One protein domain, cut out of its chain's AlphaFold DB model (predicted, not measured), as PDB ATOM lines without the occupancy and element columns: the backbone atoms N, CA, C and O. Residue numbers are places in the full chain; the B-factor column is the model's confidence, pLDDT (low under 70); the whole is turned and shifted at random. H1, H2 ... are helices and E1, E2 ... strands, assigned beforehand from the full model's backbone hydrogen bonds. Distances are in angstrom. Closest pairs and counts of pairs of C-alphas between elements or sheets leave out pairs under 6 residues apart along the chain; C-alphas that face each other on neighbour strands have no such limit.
ATOM      1  N   CYS A   4      17.802 -52.018 -22.185       53.69
ATOM      2  CA  CYS A   4      18.911 -51.539 -22.998       53.69
ATOM      3  C   CYS A   4      20.215 -52.103 -22.436       53.69
ATOM      4  O   CYS A   4      20.428 -51.999 -21.229       53.69
ATOM      5  N   SER A   5      21.074 -52.675 -23.278       53.84
ATOM      6  CA  SER A   5      22.395 -53.175 -22.869       53.84
ATOM      7  C   SER A   5      23.489 -52.426 -23.620       53.84
ATOM      8  O   SER A   5      23.268 -52.034 -24.764       53.84
ATOM      9  N   PHE A   6      24.632 -52.161 -22.978       56.88
ATOM     10  CA  PHE A   6      25.765 -51.503 -23.634       56.88
ATOM     11  C   PHE A   6      27.089 -52.144 -23.262       56.88
ATOM     12  O   PHE A   6      27.292 -52.587 -22.130       56.88
ATOM     13  N   PHE A   7      28.017 -52.057 -24.208       56.03
ATOM     14  CA  PHE A   7      29.406 -52.450 -24.059       56.03
ATOM     15  C   PHE A   7      30.278 -51.336 -24.627       56.03
ATOM     16  O   PHE A   7      30.123 -50.954 -25.785       56.03
ATOM     17  N   PHE A   8      31.180 -50.789 -23.815       57.72
ATOM     18  CA  PHE A   8      32.189 -49.861 -24.310       57.72
ATOM     19  C   PHE A   8      33.395 -50.655 -24.775       57.72
ATOM     20  O   PHE A   8      34.074 -51.286 -23.968       57.72
ATOM     21  N   ASP A   9      33.653 -50.590 -26.073       55.97
ATOM     22  CA  ASP A   9      34.941 -50.979 -26.609       55.97
ATOM     23  C   ASP A   9      35.895 -49.824 -26.272       55.97
ATOM     24  O   ASP A   9      35.855 -48.769 -26.904       55.97
ATOM     25  N   ASP A  10      36.751 -49.995 -25.256       53.56
ATOM     26  CA  ASP A  10      37.857 -49.064 -24.957       53.56
ATOM     27  C   ASP A  10      38.988 -49.234 -25.990       53.56
ATOM     28  O   ASP A  10      40.172 -49.369 -25.681       53.56
ATOM     29  N   VAL A  11      38.600 -49.317 -27.264       51.69
ATOM     30  CA  VAL A  11      39.524 -49.264 -28.386       51.69
ATOM     31  C   VAL A  11      40.132 -47.866 -28.382       51.69
ATOM     32  O   VAL A  11      39.443 -46.875 -28.144       51.69
ATOM     33  N   ALA A  12      41.442 -47.814 -28.623       59.91
ATOM     34  CA  ALA A  12      42.341 -46.674 -28.462       59.91
ATOM     35  C   ALA A  12      42.070 -45.468 -29.394       59.91
ATOM     36  O   ALA A  12      43.011 -44.884 -29.935       59.91
ATOM     37  N   ASP A  13      40.813 -45.080 -29.617       72.75
ATOM     38  CA  ASP A  13      40.487 -43.871 -30.359       72.75
ATOM     39  C   ASP A  13      40.805 -42.632 -29.495       72.75
ATOM     40  O   ASP A  13      40.261 -42.467 -28.396       72.75
ATOM     41  N   PRO A  14      41.702 -41.742 -29.956       80.25
ATOM     42  CA  PRO A  14      42.127 -40.580 -29.185       80.25
ATOM     43  C   PRO A  14      41.083 -39.457 -29.102       80.25
ATOM     44  O   PRO A  14      41.280 -38.524 -28.320       80.25
ATOM     45  N   LEU A  15      40.015 -39.496 -29.904       84.69
ATOM     46  CA  LEU A  15      39.042 -38.404 -30.043       84.69
ATOM     47  C   LEU A  15      37.695 -38.726 -29.399       84.69
ATOM     48  O   LEU A  15      37.075 -37.846 -28.788       84.69
ATOM     49  N   ILE A  16      37.245 -39.973 -29.521       88.38
ATOM     50  CA  ILE A  16      35.927 -40.412 -29.055       88.38
ATOM     51  C   ILE A  16      35.995 -41.709 -28.272       88.38
ATOM     52  O   ILE A  16      36.930 -42.491 -28.398       88.38
ATOM     53  N   GLN A  17      34.975 -41.928 -27.455       88.94
ATOM     54  CA  GLN A  17      34.667 -43.235 -26.905       88.94
ATOM     55  C   GLN A  17      33.445 -43.778 -27.646       88.94
ATOM     56  O   GLN A  17      32.444 -43.071 -27.781       88.94
ATOM     57  N   VAL A  18      33.530 -45.014 -28.134       86.50
ATOM     58  CA  VAL A  18      32.423 -45.680 -28.828       86.50
ATOM     59  C   VAL A  18      31.920 -46.829 -27.964       86.50
ATOM     60  O   VAL A  18      32.670 -47.729 -27.595       86.50
ATOM     61  N   GLY A  19      30.640 -46.784 -27.616       85.12
ATOM     62  CA  GLY A  19      29.930 -47.905 -27.015       85.12
ATOM     63  C   GLY A  19      28.983 -48.538 -28.020       85.12
ATOM     64  O   GLY A  19      28.343 -47.830 -28.785       85.12
ATOM     65  N   LYS A  20      28.854 -49.858 -28.010       84.88
ATOM     66  CA  LYS A  20      27.757 -50.555 -28.684       84.88
ATOM     67  C   LYS A  20      26.585 -50.680 -27.734       84.88
ATOM     68  O   LYS A  20      26.788 -50.791 -26.523       84.88
ATOM     69  N   ALA A  21      25.384 -50.694 -28.285       83.94
ATOM     70  CA  ALA A  21      24.167 -50.819 -27.520       83.94
ATOM     71  C   ALA A  21      23.077 -51.600 -28.237       83.94
ATOM     72  O   ALA A  21      22.928 -51.481 -29.450       83.94
ATOM     73  N   SER A  22      22.249 -52.305 -27.475       83.88
ATOM     74  CA  SER A  22      20.991 -52.878 -27.951       83.88
ATOM     75  C   SER A  22      19.811 -52.266 -27.203       83.88
ATOM     76  O   SER A  22      19.889 -52.054 -25.994       83.88
ATOM     77  N   ILE A  23      18.712 -51.986 -27.908       82.12
ATOM     78  CA  ILE A  23      17.381 -51.831 -27.312       82.12
ATOM     79  C   ILE A  23      16.662 -53.158 -27.506       82.12
ATOM     80  O   ILE A  23      16.565 -53.642 -28.631       82.12
ATOM     81  N   GLU A  24      16.135 -53.719 -26.429       84.19
ATOM     82  CA  GLU A  24      15.467 -55.015 -26.395       84.19
ATOM     83  C   GLU A  24      14.025 -54.864 -25.913       84.19
ATOM     84  O   GLU A  24      13.710 -53.989 -25.103       84.19
ATOM     85  N   SER A  25      13.127 -55.708 -26.414       84.62
ATOM     86  CA  SER A  25      11.771 -55.835 -25.884       84.62
ATOM     87  C   SER A  25      11.772 -56.576 -24.539       84.62
ATOM     88  O   SER A  25      12.783 -57.118 -24.097       84.62
ATOM     89  N   ASP A  26      10.615 -56.662 -23.885       79.50
ATOM     90  CA  ASP A  26      10.440 -57.508 -22.695       79.50
ATOM     91  C   ASP A  26      10.567 -59.007 -22.987       79.50
ATOM     92  O   ASP A  26      10.743 -59.797 -22.060       79.50
ATOM     93  N   LEU A  27      10.509 -59.391 -24.262       85.12
ATOM     94  CA  LEU A  27      10.775 -60.746 -24.732       85.12
ATOM     95  C   LEU A  27      12.265 -60.984 -25.030       85.12
ATOM     96  O   LEU A  27      12.604 -62.028 -25.578       85.12
ATOM     97  N   ALA A  28      13.143 -60.035 -24.673       80.94
ATOM     98  CA  ALA A  28      14.572 -60.042 -24.998       80.94
ATOM     99  C   ALA A  28      14.857 -60.102 -26.513       80.94
ATOM    100  O   ALA A  28      15.923 -60.539 -26.945       80.94
ATOM    101  N   GLU A  29      13.911 -59.646 -27.339       83.56
ATOM    102  CA  GLU A  29      14.135 -59.491 -28.774       83.56
ATOM    103  C   GLU A  29      14.821 -58.153 -29.028       83.56
ATOM    104  O   GLU A  29      14.331 -57.106 -28.595       83.56
ATOM    105  N   GLN A  30      15.938 -58.173 -29.750       85.19
ATOM    106  CA  GLN A  30      16.650 -56.958 -30.119       85.19
ATOM    107  C   GLN A  30      15.819 -56.137 -31.114       85.19
ATOM    108  O   GLN A  30      15.654 -56.504 -32.275       85.19
ATOM    109  N   LEU A  31      15.308 -55.001 -30.646       85.88
ATOM    110  CA  LEU A  31      14.549 -54.035 -31.436       85.88
ATOM    111  C   LEU A  31      15.470 -53.109 -32.230       85.88
ATOM    112  O   LEU A  31      15.121 -52.681 -33.329       85.88
ATOM    113  N   LEU A  32      16.621 -52.758 -31.653       86.81
ATOM    114  CA  LEU A  32      17.554 -51.822 -32.266       86.81
ATOM    115  C   LEU A  32      18.985 -52.094 -31.825       86.81
ATOM    116  O   LEU A  32      19.225 -52.355 -30.651       86.81
ATOM    117  N   SER A  33      19.930 -51.979 -32.753       88.31
ATOM    118  CA  SER A  33      21.359 -51.894 -32.451       88.31
ATOM    119  C   SER A  33      21.825 -50.457 -32.676       88.31
ATOM    120  O   SER A  33      21.437 -49.818 -33.662       88.31
ATOM    121  N   LEU A  34      22.600 -49.923 -31.738       88.88
ATOM    122  CA  LEU A  34      23.068 -48.543 -31.734       88.88
ATOM    123  C   LEU A  34      24.558 -48.470 -31.400       88.88
ATOM    124  O   LEU A  34      25.078 -49.258 -30.615       88.88
ATOM    125  N   HIS A  35      25.215 -47.438 -31.920       87.81
ATOM    126  CA  HIS A  35      26.520 -46.981 -31.458       87.81
ATOM    127  C   HIS A  35      26.353 -45.679 -30.684       87.81
ATOM    128  O   HIS A  35      25.732 -44.727 -31.152       87.81
ATOM    129  N   LEU A  36      26.919 -45.636 -29.489       88.62
ATOM    130  CA  LEU A  36      26.985 -44.477 -28.624       88.62
ATOM    131  C   LEU A  36      28.346 -43.813 -28.790       88.62
ATOM    132  O   LEU A  36      29.360 -44.344 -28.344       88.62
ATOM    133  N   LEU A  37      28.364 -42.642 -29.407       91.50
ATOM    134  CA  LEU A  37      29.566 -41.831 -29.534       91.50
ATOM    135  C   LEU A  37      29.595 -40.847 -28.384       91.50
ATOM    136  O   LEU A  37      28.718 -39.993 -28.288       91.50
ATOM    137  N   VAL A  38      30.606 -40.947 -27.535       92.19
ATOM    138  CA  VAL A  38      30.774 -40.102 -26.354       92.19
ATOM    139  C   VAL A  38      32.037 -39.265 -26.514       92.19
ATOM    140  O   VAL A  38      33.105 -39.764 -26.882       92.19
ATOM    141  N   GLN A  39      31.926 -37.973 -26.223       93.81
ATOM    142  CA  GLN A  39      33.075 -37.083 -26.150       93.81
ATOM    143  C   GLN A  39      34.007 -37.488 -25.005       93.81
ATOM    144  O   GLN A  39      33.584 -37.600 -23.855       93.81
ATOM    145  N   ARG A  40      35.302 -37.637 -25.301       91.75
ATOM    146  CA  ARG A  40      36.298 -37.933 -24.268       91.75
ATOM    147  C   ARG A  40      36.445 -36.773 -23.281       91.75
ATOM    148  O   ARG A  40      36.453 -35.592 -23.640       91.75
ATOM    149  N   SER A  41      36.657 -37.132 -22.018       91.56
ATOM    150  CA  SER A  41      37.067 -36.177 -20.981       91.56
ATOM    151  C   SER A  41      38.513 -35.707 -21.160       91.56
ATOM    152  O   SER A  41      38.878 -34.643 -20.669       91.56
ATOM    153  N   GLU A  42      39.326 -36.430 -21.923       88.38
ATOM    154  CA  GLU A  42      40.745 -36.135 -22.099       88.38
ATOM    155  C   GLU A  42      41.160 -36.318 -23.551       88.38
ATOM    156  O   GLU A  42      40.719 -37.251 -24.226       88.38
ATOM    157  N   TYR A  43      42.037 -35.427 -23.998       87.56
ATOM    158  CA  TYR A  43      42.620 -35.441 -25.326       87.56
ATOM    159  C   TYR A  43      44.129 -35.563 -25.183       87.56
ATOM    160  O   TYR A  43      44.783 -34.674 -24.642       87.56
ATOM    161  N   GLY A  44      44.671 -36.692 -25.634       82.38
ATOM    162  CA  GLY A  44      46.115 -36.910 -25.659       82.38
ATOM    163  C   GLY A  44      46.794 -36.134 -26.788       82.38
ATOM    164  O   GLY A  44      46.145 -35.447 -27.578       82.38
ATOM    165  N   GLU A  45      48.104 -36.317 -26.934       78.75
ATOM    166  CA  GLU A  45      48.920 -35.673 -27.978       78.75
ATOM    167  C   GLU A  45      48.419 -35.949 -29.404       78.75
ATOM    168  O   GLU A  45      48.596 -35.138 -30.312       78.75
ATOM    169  N   LEU A  46      47.748 -37.086 -29.608       72.31
ATOM    170  CA  LEU A  46      47.168 -37.451 -30.897       72.31
ATOM    171  C   LEU A  46      46.088 -36.465 -31.358       72.31
ATOM    172  O   LEU A  46      45.932 -36.290 -32.561       72.31
ATOM    173  N   SER A  47      45.409 -35.767 -30.446       78.44
ATOM    174  CA  SER A  47      44.404 -34.749 -30.786       78.44
ATOM    175  C   SER A  47      44.980 -33.600 -31.628       78.44
ATOM    176  O   SER A  47      44.336 -33.142 -32.577       78.44
ATOM    177  N   ALA A  48      46.242 -33.225 -31.393       80.75
ATOM    178  CA  ALA A  48      46.929 -32.198 -32.170       80.75
ATOM    179  C   ALA A  48      47.078 -32.590 -33.650       80.75
ATOM    180  O   ALA A  48      46.992 -31.725 -34.522       80.75
ATOM    181  N   LYS A  49      47.215 -33.891 -33.963       83.69
ATOM    182  CA  LYS A  49      47.272 -34.387 -35.354       83.69
ATOM    183  C   LYS A  49      45.971 -34.144 -36.119       83.69
ATOM    184  O   LYS A  49      46.001 -34.027 -37.338       83.69
ATOM    185  N   TYR A  50      44.855 -34.034 -35.405       81.50
ATOM    186  CA  TYR A  50      43.532 -33.752 -35.964       81.50
ATOM    187  C   TYR A  50      43.174 -32.256 -35.903       81.50
ATOM    188  O   TYR A  50      42.050 -31.861 -36.215       81.50
ATOM    189  N   GLY A  51      44.124 -31.402 -35.501       82.81
ATOM    190  CA  GLY A  51      43.927 -29.960 -35.355       82.81
ATOM    191  C   GLY A  51      43.108 -29.568 -34.122       82.81
ATOM    192  O   GLY A  51      42.652 -28.429 -34.033       82.81
ATOM    193  N   TRP A  52      42.901 -30.486 -33.175       88.25
ATOM    194  CA  TRP A  52      42.195 -30.203 -31.929       88.25
ATOM    195  C   TRP A  52      43.218 -29.610 -30.968       88.25
ATOM    196  O   TRP A  52      43.993 -30.327 -30.349       88.25
ATOM    197  N   THR A  53      43.287 -28.284 -30.934       91.12
ATOM    198  CA  THR A  53      44.315 -27.545 -30.179       91.12
ATOM    199  C   THR A  53      43.739 -26.774 -28.996       91.12
ATOM    200  O   THR A  53      44.481 -26.389 -28.095       91.12
ATOM    201  N   SER A  54      42.418 -26.593 -28.959       95.12
ATOM    202  CA  SER A  54      41.716 -25.909 -27.879       95.12
ATOM    203  C   SER A  54      40.314 -26.468 -27.650       95.12
ATOM    204  O   SER A  54      39.742 -27.114 -28.530       95.12
ATOM    205  N   ASN A  55      39.738 -26.210 -26.472       95.69
ATOM    206  CA  ASN A  55      38.372 -26.635 -26.165       95.69
ATOM    207  C   ASN A  55      37.319 -26.068 -27.144       95.69
ATOM    208  O   ASN A  55      36.501 -26.858 -27.614       95.69
ATOM    209  N   PRO A  56      37.356 -24.778 -27.549       96.38
ATOM    210  CA  PRO A  56      36.453 -24.279 -28.589       96.38
ATOM    211  C   PRO A  56      36.568 -25.037 -29.917       96.38
ATOM    212  O   PRO A  56      35.554 -25.329 -30.544       96.38
ATOM    213  N   ALA A  57      37.783 -25.421 -30.326       94.31
ATOM    214  CA  ALA A  57      37.969 -26.216 -31.539       94.31
ATOM    215  C   ALA A  57      37.317 -27.602 -31.405       94.31
ATOM    216  O   ALA A  57      36.713 -28.092 -32.354       94.31
ATOM    217  N   VAL A  58      37.387 -28.226 -30.224       94.12
ATOM    218  CA  VAL A  58      36.671 -29.481 -29.947       94.12
ATOM    219  C   VAL A  58      35.162 -29.285 -30.090       94.12
ATOM    220  O   VAL A  58      34.512 -30.072 -30.782       94.12
ATOM    221  N   ASP A  59      34.603 -28.233 -29.488       95.38
ATOM    222  CA  ASP A  59      33.173 -27.924 -29.596       95.38
ATOM    223  C   ASP A  59      32.750 -27.743 -31.058       95.38
ATOM    224  O   ASP A  59      31.782 -28.355 -31.507       95.38
ATOM    225  N   GLU A  60      33.498 -26.966 -31.839       95.00
ATOM    226  CA  GLU A  60      33.217 -26.761 -33.262       95.00
ATOM    227  C   GLU A  60      33.200 -28.069 -34.060       95.00
ATOM    228  O   GLU A  60      32.348 -28.237 -34.938       95.00
ATOM    229  N   ARG A  61      34.078 -29.025 -33.739       93.88
ATOM    230  CA  ARG A  61      34.135 -30.330 -34.420       93.88
ATOM    231  C   ARG A  61      32.918 -31.195 -34.131       93.88
ATOM    232  O   ARG A  61      32.371 -31.792 -35.056       93.88
ATOM    233  N   TRP A  62      32.441 -31.212 -32.891       94.94
ATOM    234  CA  TRP A  62      31.195 -31.903 -32.541       94.94
ATOM    235  C   TRP A  62      29.981 -31.290 -33.236       94.94
ATOM    236  O   TRP A  62      29.104 -32.003 -33.728       94.94
ATOM    237  N   GLN A  63      29.956 -29.966 -33.340       96.00
ATOM    238  CA  GLN A  63      28.873 -29.243 -34.001       96.00
ATOM    239  C   GLN A  63      28.904 -29.475 -35.519       96.00
ATOM    240  O   GLN A  63      27.858 -29.689 -36.131       96.00
ATOM    241  N   ALA A  64      30.094 -29.519 -36.124       93.62
ATOM    242  CA  ALA A  64      30.276 -29.865 -37.532       93.62
ATOM    243  C   ALA A  64      29.889 -31.323 -37.835       93.62
ATOM    244  O   ALA A  64      29.249 -31.583 -38.859       93.62
ATOM    245  N   LEU A  65      30.220 -32.265 -36.941       92.06
ATOM    246  CA  LEU A  65      29.762 -33.652 -37.048       92.06
ATOM    247  C   LEU A  65      28.231 -33.708 -37.037       92.06
ATOM    248  O   LEU A  65      27.638 -34.313 -37.924       92.06
ATOM    249  N   MET A  66      27.586 -33.044 -36.075       93.12
ATOM    250  CA  MET A  66      26.125 -33.030 -35.988       93.12
ATOM    251  C   MET A  66      25.476 -32.418 -37.232       93.12
ATOM    252  O   MET A  66      24.527 -32.979 -37.785       93.12
ATOM    253  N   ALA A  67      26.011 -31.291 -37.709       93.25
ATOM    254  CA  ALA A  67      25.547 -30.667 -38.940       93.25
ATOM    255  C   ALA A  67      25.651 -31.643 -40.121       93.25
ATOM    256  O   ALA A  67      24.699 -31.775 -40.882       93.25
ATOM    257  N   THR A  68      26.760 -32.381 -40.223       90.81
ATOM    258  CA  THR A  68      26.983 -33.398 -41.259       90.81
ATOM    259  C   THR A  68      25.986 -34.553 -41.167       90.81
ATOM    260  O   THR A  68      25.369 -34.908 -42.169       90.81
ATOM    261  N   LEU A  69      25.787 -35.116 -39.972       88.56
ATOM    262  CA  LEU A  69      24.845 -36.218 -39.739       88.56
ATOM    263  C   LEU A  69      23.388 -35.813 -39.991       88.56
ATOM    264  O   LEU A  69      22.552 -36.662 -40.294       88.56
ATOM    265  N   SER A  70      23.082 -34.521 -39.888       90.44
ATOM    266  CA  SER A  70      21.752 -33.972 -40.167       90.44
ATOM    267  C   SER A  70      21.461 -33.807 -41.659       90.44
ATOM    268  O   SER A  70      20.300 -33.634 -42.027       90.44
ATOM    269  N   GLN A  71      22.476 -33.856 -42.526       89.31
ATOM    270  CA  GLN A  71      22.296 -33.721 -43.971       89.31
ATOM    271  C   GLN A  71      22.130 -35.087 -44.658       89.31
ATOM    272  O   GLN A  71      22.737 -36.078 -44.240       89.31
ATOM    273  N   PRO A  72      21.360 -35.174 -45.758       86.88
ATOM    274  CA  PRO A  72      21.358 -36.355 -46.617       86.88
ATOM    275  C   PRO A  72      22.769 -36.662 -47.161       86.88
ATOM    276  O   PRO A  72      23.517 -35.734 -47.471       86.88
ATOM    277  N   PRO A  73      23.152 -37.945 -47.314       84.56
ATOM    278  CA  PRO A  73      22.345 -39.150 -47.105       84.56
ATOM    279  C   PRO A  73      22.397 -39.694 -45.665       84.56
ATOM    280  O   PRO A  73      21.952 -40.815 -45.439       84.56
ATOM    281  N   LEU A  74      22.985 -38.955 -44.715       82.69
ATOM    282  CA  LEU A  74      23.181 -39.398 -43.328       82.69
ATOM    283  C   LEU A  74      22.010 -39.025 -42.403       82.69
ATOM    284  O   LEU A  74      21.873 -39.592 -41.315       82.69
ATOM    285  N   SER A  75      21.125 -38.131 -42.848       85.19
ATOM    286  CA  SER A  75      19.884 -37.793 -42.151       85.19
ATOM    287  C   SER A  75      19.062 -39.053 -41.855       85.19
ATOM    288  O   SER A  75      18.757 -39.814 -42.773       85.19
ATOM    289  N   GLY A  76      18.684 -39.261 -40.592       84.88
ATOM    290  CA  GLY A  76      17.915 -40.433 -40.146       84.88
ATOM    291  C   GLY A  76      18.759 -41.612 -39.648       84.88
ATOM    292  O   GLY A  76      18.202 -42.562 -39.110       84.88
ATOM    293  N   HIS A  77      20.090 -41.546 -39.749       85.44
ATOM    294  CA  HIS A  77      20.993 -42.565 -39.192       85.44
ATOM    295  C   HIS A  77      21.408 -42.295 -37.740       85.44
ATOM    296  O   HIS A  77      22.231 -43.020 -37.184       85.44
ATOM    297  N   HIS A  78      20.847 -41.266 -37.113       89.12
ATOM    298  CA  HIS A  78      21.136 -40.908 -35.736       89.12
ATOM    299  C   HIS A  78      19.848 -40.620 -34.967       89.12
ATOM    300  O   HIS A  78      18.873 -40.114 -35.523       89.12
ATOM    301  N   LEU A  79      19.867 -40.937 -33.676       88.38
ATOM    302  CA  LEU A  79      18.814 -40.623 -32.727       88.38
ATOM    303  C   LEU A  79      19.252 -39.436 -31.875       88.38
ATOM    304  O   LEU A  79      20.354 -39.410 -31.321       88.38
ATOM    305  N   LEU A  80      18.357 -38.461 -31.756       86.19
ATOM    306  CA  LEU A  80      18.527 -37.313 -30.879       86.19
ATOM    307  C   LEU A  80      17.596 -37.450 -29.690       86.19
ATOM    308  O   LEU A  80      16.404 -37.718 -29.824       86.19
ATOM    309  N   LEU A  81      18.156 -37.227 -28.516       82.62
ATOM    310  CA  LEU A  81      17.434 -37.217 -27.264       82.62
ATOM    311  C   LEU A  81      16.829 -35.832 -27.046       82.62
ATOM    312  O   LEU A  81      17.388 -34.805 -27.438       82.62
ATOM    313  N   SER A  82      15.664 -35.796 -26.407       79.88
ATOM    314  CA  SER A  82      14.964 -34.543 -26.126       79.88
ATOM    315  C   SER A  82      15.867 -33.579 -25.361       79.88
ATOM    316  O   SER A  82      16.343 -33.916 -24.288       79.88
ATOM    317  N   GLY A  83      16.086 -32.371 -25.884       82.12
ATOM    318  CA  GLY A  83      16.951 -31.363 -25.255       82.12
ATOM    319  C   GLY A  83      18.449 -31.505 -25.550       82.12
ATOM    320  O   GLY A  83      19.228 -30.698 -25.057       82.12
ATOM    321  N   GLN A  84      18.857 -32.479 -26.369       86.94
ATOM    322  CA  GLN A  84      20.235 -32.604 -26.863       86.94
ATOM    323  C   GLN A  84      20.570 -31.561 -27.937       86.94
ATOM    324  O   GLN A  84      21.740 -31.285 -28.182       86.94
ATOM    325  N   VAL A  85      19.547 -30.969 -28.562       90.19
ATOM    326  CA  VAL A  85      19.680 -29.869 -29.519       90.19
ATOM    327  C   VAL A  85      18.988 -28.628 -28.965       90.19
ATOM    328  O   VAL A  85      17.836 -28.682 -28.520       90.19
ATOM    329  N   GLY A  86      19.716 -27.516 -28.964       89.31
ATOM    330  CA  GLY A  86      19.254 -26.212 -28.518       89.31
ATOM    331  C   GLY A  86      18.307 -25.559 -29.522       89.31
ATOM    332  O   GLY A  86      18.069 -26.047 -30.625       89.31
ATOM    333  N   LYS A  87      17.764 -24.397 -29.148       90.25
ATOM    334  CA  LYS A  87      16.870 -23.616 -30.028       90.25
ATOM    335  C   LYS A  87      17.568 -23.095 -31.287       90.25
ATOM    336  O   LYS A  87      16.903 -22.759 -32.258       90.25
ATOM    337  N   ASP A  88      18.888 -23.003 -31.245       91.88
ATOM    338  CA  ASP A  88      19.772 -22.604 -32.337       91.88
ATOM    339  C   ASP A  88      20.149 -23.773 -33.264       91.88
ATOM    340  O   ASP A  88      20.935 -23.588 -34.191       91.88
ATOM    341  N   GLY A  89      19.607 -24.974 -33.028       90.56
ATOM    342  CA  GLY A  89      19.925 -26.166 -33.812       90.56
ATOM    343  C   GLY A  89      21.299 -26.762 -33.500       90.56
ATOM    344  O   GLY A  89      21.740 -27.663 -34.212       90.56
ATOM    345  N   ARG A  90      21.983 -26.284 -32.454       94.88
ATOM    346  CA  ARG A  90      23.302 -26.775 -32.036       94.88
ATOM    347  C   ARG A  90      23.173 -27.843 -30.963       94.88
ATOM    348  O   ARG A  90      22.217 -27.838 -30.187       94.88
ATOM    349  N   LEU A  91      24.152 -28.742 -30.882       93.81
ATOM    350  CA  LEU A  91      24.235 -29.677 -29.763       93.81
ATOM    351  C   LEU A  91      24.396 -28.911 -28.450       93.81
ATOM    352  O   LEU A  91      25.196 -27.979 -28.359       93.81
ATOM    353  N   VAL A  92      23.673 -29.354 -27.430       93.06
ATOM    354  CA  VAL A  92      23.834 -28.910 -26.047       93.06
ATOM    355  C   VAL A  92      24.688 -29.942 -25.326       93.06
ATOM    356  O   VAL A  92      24.382 -31.135 -25.347       93.06
ATOM    357  N   SER A  93      25.771 -29.492 -24.692       93.31
ATOM    358  CA  SER A  93      26.613 -30.367 -23.879       93.31
ATOM    359  C   SER A  93      25.848 -30.845 -22.649       93.31
ATOM    360  O   SER A  93      25.182 -30.061 -21.968       93.31
ATOM    361  N   LEU A  94      26.007 -32.115 -22.322       92.06
ATOM    362  CA  LEU A  94      25.482 -32.711 -21.105       92.06
ATOM    363  C   LEU A  94      26.362 -32.361 -19.923       92.06
ATOM    364  O   LEU A  94      27.543 -32.074 -20.089       92.06
ATOM    365  N   LEU A  95      25.791 -32.400 -18.725       93.69
ATOM    366  CA  LEU A  95      26.549 -32.136 -17.506       93.69
ATOM    367  C   LEU A  95      27.506 -33.290 -17.178       93.69
ATOM    368  O   LEU A  95      27.211 -34.431 -17.541       93.69
ATOM    369  N   TYR A 224      29.443 -34.063 -25.173       94.88
ATOM    370  CA  TYR A 224      28.464 -34.461 -26.174       94.88
ATOM    371  C   TYR A 224      28.339 -35.978 -26.240       94.88
ATOM    372  O   TYR A 224      29.294 -36.728 -26.022       94.88
ATOM    373  N   VAL A 225      27.135 -36.416 -26.580       92.75
ATOM    374  CA  VAL A 225      26.842 -37.793 -26.947       92.75
ATOM    375  C   VAL A 225      26.102 -37.781 -28.275       92.75
ATOM    376  O   VAL A 225      25.414 -36.803 -28.557       92.75
ATOM    377  N   LEU A 226      26.224 -38.823 -29.087       91.94
ATOM    378  CA  LEU A 226      25.389 -39.071 -30.263       91.94
ATOM    379  C   LEU A 226      25.035 -40.555 -30.306       91.94
ATOM    380  O   LEU A 226      25.877 -41.401 -30.012       91.94
ATOM    381  N   LEU A 227      23.789 -40.867 -30.659       91.12
ATOM    382  CA  LEU A 227      23.323 -42.238 -30.829       91.12
ATOM    383  C   LEU A 227      23.180 -42.478 -32.323       91.12
ATOM    384  O   LEU A 227      22.418 -41.776 -32.981       91.12
ATOM    385  N   LEU A 228      23.911 -43.438 -32.862       90.12
ATOM    386  CA  LEU A 228      23.869 -43.790 -34.274       90.12
ATOM    387  C   LEU A 228      23.246 -45.161 -34.434       90.12
ATOM    388  O   LEU A 228      23.505 -46.049 -33.630       90.12
ATOM    389  N   HIS A 229      22.454 -45.346 -35.479       89.00
ATOM    390  CA  HIS A 229      22.001 -46.677 -35.847       89.00
ATOM    391  C   HIS A 229      23.189 -47.528 -36.282       89.00
ATOM    392  O   HIS A 229      24.017 -47.098 -37.084       89.00
ATOM    393  N   ASP A 230      23.246 -48.754 -35.776       83.81
ATOM    394  CA  ASP A 230      24.165 -49.774 -36.263       83.81
ATOM    395  C   ASP A 230      23.625 -50.327 -37.585       83.81
ATOM    396  O   ASP A 230      22.993 -51.380 -37.660       83.81
ATOM    397  N   THR A 231      23.771 -49.540 -38.648       68.00
ATOM    398  CA  THR A 231      23.478 -50.016 -39.996       68.00
ATOM    399  C   THR A 231      24.723 -50.719 -40.510       68.00
ATOM    400  O   THR A 231      25.658 -50.055 -40.957       68.00
ATOM    401  N   ALA A 232      24.717 -52.052 -40.437       51.94
ATOM    402  CA  ALA A 232      25.815 -52.940 -40.833       51.94
ATOM    403  C   ALA A 232      26.405 -52.651 -42.234       51.94
ATOM    404  O   ALA A 232      27.552 -52.991 -42.502       51.94
ATOM    405  N   ASP A 233      25.655 -51.970 -43.104       55.88
ATOM    406  CA  ASP A 233      26.048 -51.686 -44.486       55.88
ATOM    407  C   ASP A 233      26.826 -50.371 -44.680       55.88
ATOM    408  O   ASP A 233      27.259 -50.067 -45.795       55.88
ATOM    409  N   ARG A 234      27.005 -49.544 -43.638       57.41
ATOM    410  CA  ARG A 234      27.722 -48.261 -43.754       57.41
ATOM    411  C   ARG A 234      28.686 -48.054 -42.597       57.41
ATOM    412  O   ARG A 234      28.346 -47.445 -41.587       57.41
ATOM    413  N   HIS A 235      29.935 -48.467 -42.806       63.22
ATOM    414  CA  HIS A 235      31.060 -47.937 -42.040       63.22
ATOM    415  C   HIS A 235      31.279 -46.478 -42.443       63.22
ATOM    416  O   HIS A 235      32.104 -46.162 -43.299       63.22
ATOM    417  N   VAL A 236      30.486 -45.584 -41.857       71.88
ATOM    418  CA  VAL A 236      30.853 -44.175 -41.803       71.88
ATOM    419  C   VAL A 236      32.080 -44.103 -40.909       71.88
ATOM    420  O   VAL A 236      32.013 -44.473 -39.736       71.88
ATOM    421  N   ASP A 237      33.199 -43.645 -41.459       83.00
ATOM    422  CA  ASP A 237      34.375 -43.357 -40.646       83.00
ATOM    423  C   ASP A 237      34.112 -42.088 -39.818       83.00
ATOM    424  O   ASP A 237      34.363 -40.953 -40.232       83.00
ATOM    425  N   LEU A 238      33.513 -42.295 -38.647       81.69
ATOM    426  CA  LEU A 238      33.121 -41.241 -37.715       81.69
ATOM    427  C   LEU A 238      34.337 -40.499 -37.162       81.69
ATOM    428  O   LEU A 238      34.247 -39.303 -36.883       81.69
ATOM    429  N   GLN A 239      35.475 -41.186 -37.062       79.50
ATOM    430  CA  GLN A 239      36.735 -40.578 -36.672       79.50
ATOM    431  C   GLN A 239      37.205 -39.605 -37.754       79.50
ATOM    432  O   GLN A 239      37.538 -38.459 -37.445       79.50
ATOM    433  N   ALA A 240      37.165 -40.015 -39.023       84.12
ATOM    434  CA  ALA A 240      37.485 -39.132 -40.138       84.12
ATOM    435  C   ALA A 240      36.525 -37.933 -40.208       84.12
ATOM    436  O   ALA A 240      36.984 -36.801 -40.377       84.12
ATOM    437  N   LEU A 241      35.219 -38.134 -40.005       84.88
ATOM    438  CA  LEU A 241      34.256 -37.024 -39.958       84.88
ATOM    439  C   LEU A 241      34.580 -36.028 -38.836       84.88
ATOM    440  O   LEU A 241      34.588 -34.818 -39.069       84.88
ATOM    441  N   LEU A 242      34.903 -36.516 -37.638       84.38
ATOM    442  CA  LEU A 242      35.305 -35.670 -36.508       84.38
ATOM    443  C   LEU A 242      36.658 -34.986 -36.712       84.38
ATOM    444  O   LEU A 242      36.863 -33.865 -36.244       84.38
ATOM    445  N   ALA A 243      37.563 -35.614 -37.457       84.56
ATOM    446  CA  ALA A 243      38.798 -34.997 -37.923       84.56
ATOM    447  C   ALA A 243      38.557 -33.905 -38.987       84.56
ATOM    448  O   ALA A 243      39.468 -33.138 -39.305       84.56
ATOM    449  N   GLY A 244      37.333 -33.793 -39.513       83.81
ATOM    450  CA  GLY A 244      36.948 -32.816 -40.528       83.81
ATOM    451  C   GLY A 244      37.065 -33.305 -41.967       83.81
ATOM    452  O   GLY A 244      37.103 -32.474 -42.874       83.81
ATOM    453  N   ALA A 245      37.142 -34.616 -42.195       83.38
ATOM    454  CA  ALA A 245      37.053 -35.167 -43.539       83.38
ATOM    455  C   ALA A 245      35.694 -34.837 -44.171       83.38
ATOM    456  O   ALA A 245      34.662 -34.752 -43.502       83.38
ATOM    457  N   ALA A 246      35.697 -34.650 -45.490       78.88
ATOM    458  CA  ALA A 246      34.469 -34.401 -46.221       78.88
ATOM    459  C   ALA A 246      33.582 -35.666 -46.215       78.88
ATOM    460  O   ALA A 246      34.104 -36.767 -46.390       78.88
ATOM    461  N   PRO A 247      32.244 -35.541 -46.120       69.75
ATOM    462  CA  PRO A 247      31.358 -36.696 -45.943       69.75
ATOM    463  C   PRO A 247      31.471 -37.759 -47.041       69.75
ATOM    464  O   PRO A 247      31.378 -38.952 -46.770       69.75
ATOM    465  N   HIS A 248      31.733 -37.336 -48.281       69.94
ATOM    466  CA  HIS A 248      31.890 -38.232 -49.429       69.94
ATOM    467  C   HIS A 248      33.172 -39.080 -49.379       69.94
ATOM    468  O   HIS A 248      33.260 -40.074 -50.093       69.94
ATOM    469  N   MET A 249      34.156 -38.700 -48.558       62.97
ATOM    470  CA  MET A 249      35.400 -39.453 -48.365       62.97
ATOM    471  C   MET A 249      35.289 -40.499 -47.250       62.97
ATOM    472  O   MET A 249      36.113 -41.405 -47.189       62.97
ATOM    473  N   CYS A 250      34.280 -40.387 -46.379       58.47
ATOM    474  CA  CYS A 250      34.092 -41.263 -45.218       58.47
ATOM    475  C   CYS A 250      33.236 -42.497 -45.510       58.47
ATOM    476  O   CYS A 250      33.108 -43.365 -44.649       58.47
ATOM    477  N   CYS A 251      32.649 -42.589 -46.706       59.72
ATOM    478  CA  CYS A 251      32.085 -43.835 -47.200       59.72
ATOM    479  C   CYS A 251      33.255 -44.764 -47.529       59.72
ATOM    480  O   CYS A 251      33.832 -44.668 -48.614       59.72
ATOM    481  N   VAL A 252      33.624 -45.643 -46.595       52.84
ATOM    482  CA  VAL A 252      34.585 -46.707 -46.888       52.84
ATOM    483  C   VAL A 252      33.999 -47.524 -48.031       52.84
ATOM    484  O   VAL A 252      32.983 -48.201 -47.875       52.84
ATOM    485  N   ARG A 253      34.628 -47.442 -49.206       45.44
ATOM    486  CA  ARG A 253      34.442 -48.449 -50.246       45.44
ATOM    487  C   ARG A 253      34.853 -49.772 -49.618       45.44
ATOM    488  O   ARG A 253      36.041 -50.031 -49.447       45.44
ATOM    489  N   PRO A 285      16.465 -27.365 -20.812       46.66
ATOM    490  CA  PRO A 285      17.884 -27.743 -20.795       46.66
ATOM    491  C   PRO A 285      18.193 -28.956 -19.903       46.66
ATOM    492  O   PRO A 285      19.151 -29.690 -20.144       46.66
ATOM    493  N   TRP A 286      17.367 -29.208 -18.883       51.94
ATOM    494  CA  TRP A 286      17.517 -30.349 -17.980       51.94
ATOM    495  C   TRP A 286      16.822 -31.618 -18.476       51.94
ATOM    496  O   TRP A 286      17.120 -32.707 -17.982       51.94
ATOM    497  N   ALA A 287      15.916 -31.520 -19.453       54.75
ATOM    498  CA  ALA A 287      15.213 -32.680 -19.992       54.75
ATOM    499  C   ALA A 287      16.167 -33.649 -20.699       54.75
ATOM    500  O   ALA A 287      16.029 -34.855 -20.504       54.75
ATOM    501  N   GLY A 288      17.177 -33.136 -21.414       54.16
ATOM    502  CA  GLY A 288      18.225 -33.960 -22.026       54.16
ATOM    503  C   GLY A 288      19.029 -34.726 -20.991       54.16
ATOM    504  O   GLY A 288      19.151 -35.945 -21.084       54.16
ATOM    505  N   ASN A 289      19.464 -34.047 -19.927       57.44
ATOM    506  CA  ASN A 289      20.167 -34.690 -18.819       57.44
ATOM    507  C   ASN A 289      19.303 -35.759 -18.131       57.44
ATOM    508  O   ASN A 289      19.813 -36.827 -17.811       57.44
ATOM    509  N   ARG A 290      17.996 -35.531 -17.932       62.06
ATOM    510  CA  ARG A 290      17.097 -36.544 -17.345       62.06
ATOM    511  C   ARG A 290      16.846 -37.727 -18.278       62.06
ATOM    512  O   ARG A 290      16.876 -38.861 -17.809       62.06
ATOM    513  N   ALA A 291      16.627 -37.485 -19.569       55.62
ATOM    514  CA  ALA A 291      16.422 -38.540 -20.561       55.62
ATOM    515  C   ALA A 291      17.673 -39.412 -20.698       55.62
ATOM    516  O   ALA A 291      17.580 -40.633 -20.654       55.62
ATOM    517  N   ILE A 292      18.849 -38.785 -20.755       61.81
ATOM    518  CA  ILE A 292      20.134 -39.479 -20.814       61.81
ATOM    519  C   ILE A 292      20.449 -40.173 -19.507       61.81
ATOM    520  O   ILE A 292      20.927 -41.290 -19.556       61.81
ATOM    521  N   ARG A 293      20.127 -39.593 -18.347       60.06
ATOM    522  CA  ARG A 293      20.221 -40.316 -17.075       60.06
ATOM    523  C   ARG A 293      19.286 -41.511 -17.063       60.06
ATOM    524  O   ARG A 293      19.728 -42.559 -16.651       60.06
ATOM    525  N   SER A 294      18.046 -41.407 -17.533       59.34
ATOM    526  CA  SER A 294      17.135 -42.559 -17.589       59.34
ATOM    527  C   SER A 294      17.643 -43.637 -18.538       59.34
ATOM    528  O   SER A 294      17.612 -44.811 -18.183       59.34
ATOM    529  N   ILE A 295      18.129 -43.236 -19.715       62.31
ATOM    530  CA  ILE A 295      18.760 -44.131 -20.677       62.31
ATOM    531  C   ILE A 295      19.970 -44.753 -19.994       62.31
ATOM    532  O   ILE A 295      19.897 -45.927 -19.674       62.31
ATOM    533  N   LEU A 296      20.984 -43.973 -19.614       59.84
ATOM    534  CA  LEU A 296      22.199 -44.420 -18.930       59.84
ATOM    535  C   LEU A 296      21.931 -45.252 -17.668       59.84
ATOM    536  O   LEU A 296      22.626 -46.229 -17.452       59.84
ATOM    537  N   LEU A 297      20.919 -44.959 -16.858       55.12
ATOM    538  CA  LEU A 297      20.537 -45.785 -15.706       55.12
ATOM    539  C   LEU A 297      20.106 -47.189 -16.144       55.12
ATOM    540  O   LEU A 297      20.510 -48.164 -15.511       55.12
ATOM    541  N   HIS A 298      19.352 -47.302 -17.242       48.94
ATOM    542  CA  HIS A 298      19.097 -48.593 -17.883       48.94
ATOM    543  C   HIS A 298      20.389 -49.221 -18.434       48.94
ATOM    544  O   HIS A 298      20.543 -50.433 -18.337       48.94
ATOM    545  N   ILE A 299      21.344 -48.407 -18.899       51.22
ATOM    546  CA  ILE A 299      22.659 -48.836 -19.421       51.22
ATOM    547  C   ILE A 299      23.576 -49.414 -18.342       51.22
ATOM    548  O   ILE A 299      24.232 -50.426 -18.547       51.22
ATOM    549  N   THR A 300      23.681 -48.777 -17.181       40.97
ATOM    550  CA  THR A 300      24.672 -49.165 -16.167       40.97
ATOM    551  C   THR A 300      24.265 -50.342 -15.300       40.97
ATOM    552  O   THR A 300      25.111 -50.879 -14.585       40.97
ATOM    553  N   ALA A 301      23.008 -50.779 -15.375       43.16
ATOM    554  CA  ALA A 301      22.584 -52.029 -14.756       43.16
ATOM    555  C   ALA A 301      23.303 -53.252 -15.369       43.16
ATOM    556  O   ALA A 301      23.447 -54.260 -14.685       43.16
ATOM    557  N   SER A 302      23.813 -53.146 -16.607       34.75
ATOM    558  CA  SER A 302      24.651 -54.169 -17.254       34.75
ATOM    559  C   SER A 302      26.160 -53.931 -17.095       34.75
ATOM    560  O   SER A 302      26.955 -54.727 -17.587       34.75
TER     561      SER A 302
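What this domain is: This is residues 4 to 95, 224 to 253 and 285 to 302 of the 464 residues of an uncharacterized protein of Desulfobulbaceae bacterium A2 (UniProt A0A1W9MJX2). A strongly twisted sheet of four strands has the long helix H4 crossing one face of it beside E1 and E2, while H2 and H3 pack on each other and only graze the sheet. A long unnamed stretch, residues 70 to 95, runs on from H2, and its residues 78 to 79 pair with E4; the small helix H1 lies off the sheet. The printed part has 140 residues, with four named helices and four named strands in the order E1 E2 E3 H1 H2 E4 H3 H4, and its class is mixed, helices and strands. The sheet's order is E1 E2 E3 E4, antiparallel throughout. The whole is compact and rounded, with a radius of gyration of the C-alphas of 15.2 A and spans of 46 by 38 by 30 A.

Where its parts are: E1 is residues 4 to 9, 16.4 A long, from C-alpha 4 at (18.911, -51.539, -22.998). E2 is residues 16 to 24, 25.3 A, and E3 residues 30 to 39, 26.1 A. E4 is residues 225 to 229, 13.5 A. H4 is residues 285 to 300, 22.9 A, ending with C-alpha 300 at (24.672, -49.165, -16.167). H2 is residues 55 to 69, 21.4 A, from C-alpha 55 at (38.372, -26.635, -26.165). H1 is residues 46 to 49 and H3 residues 238 to 242.

How they stand to each other: E1 E2 E3 form a meander, each strand the antiparallel neighbour of the one before. E1 and E2 are a hairpin, with N 7 and O 20 2.9 A apart. E2 and E3 are a hairpin too, with N 19 and O 36 at 2.8 A. Edge strand E4 is antiparallel to E3, with N 37 and O 226 at 2.8 A. H4 is on the sheet at a height over the sheet of 9.4 A, only just over E2 with 3 of its C-alphas, and runs across the strands at 71 degrees to E2 on the local plane. The closest C-alphas of E1 and H4 are those of Ser 5 and Ile 299, 5.5 A apart. H2 touches H3 with residues 61 to 65 alone, closest at the C-alphas of Arg 61 and Leu 242, 5.9 A. H1 is not on the sheet and is apart from H2. Every O i to N i+4 pair is within hydrogen-bond range in H2 and H3, and 11 of 12 in H4; H1 is too short for such a pair.

The domain as a whole: The two C-alphas farthest apart are those of Leu 27 and Thr 53, 47.5 A. Residues 96 to 223 are not printed, with 9.2 A between C-alphas 95 and 224; residues 254 to 284 are not printed, with 39.6 A between C-alphas 253 and 285. Of the links that are printed whole, none is long. The mean pLDDT of the printed part is 78.5, and it is under 70 in residues 4 to 12, 231 to 235, 247 to 253 and 285 to 302.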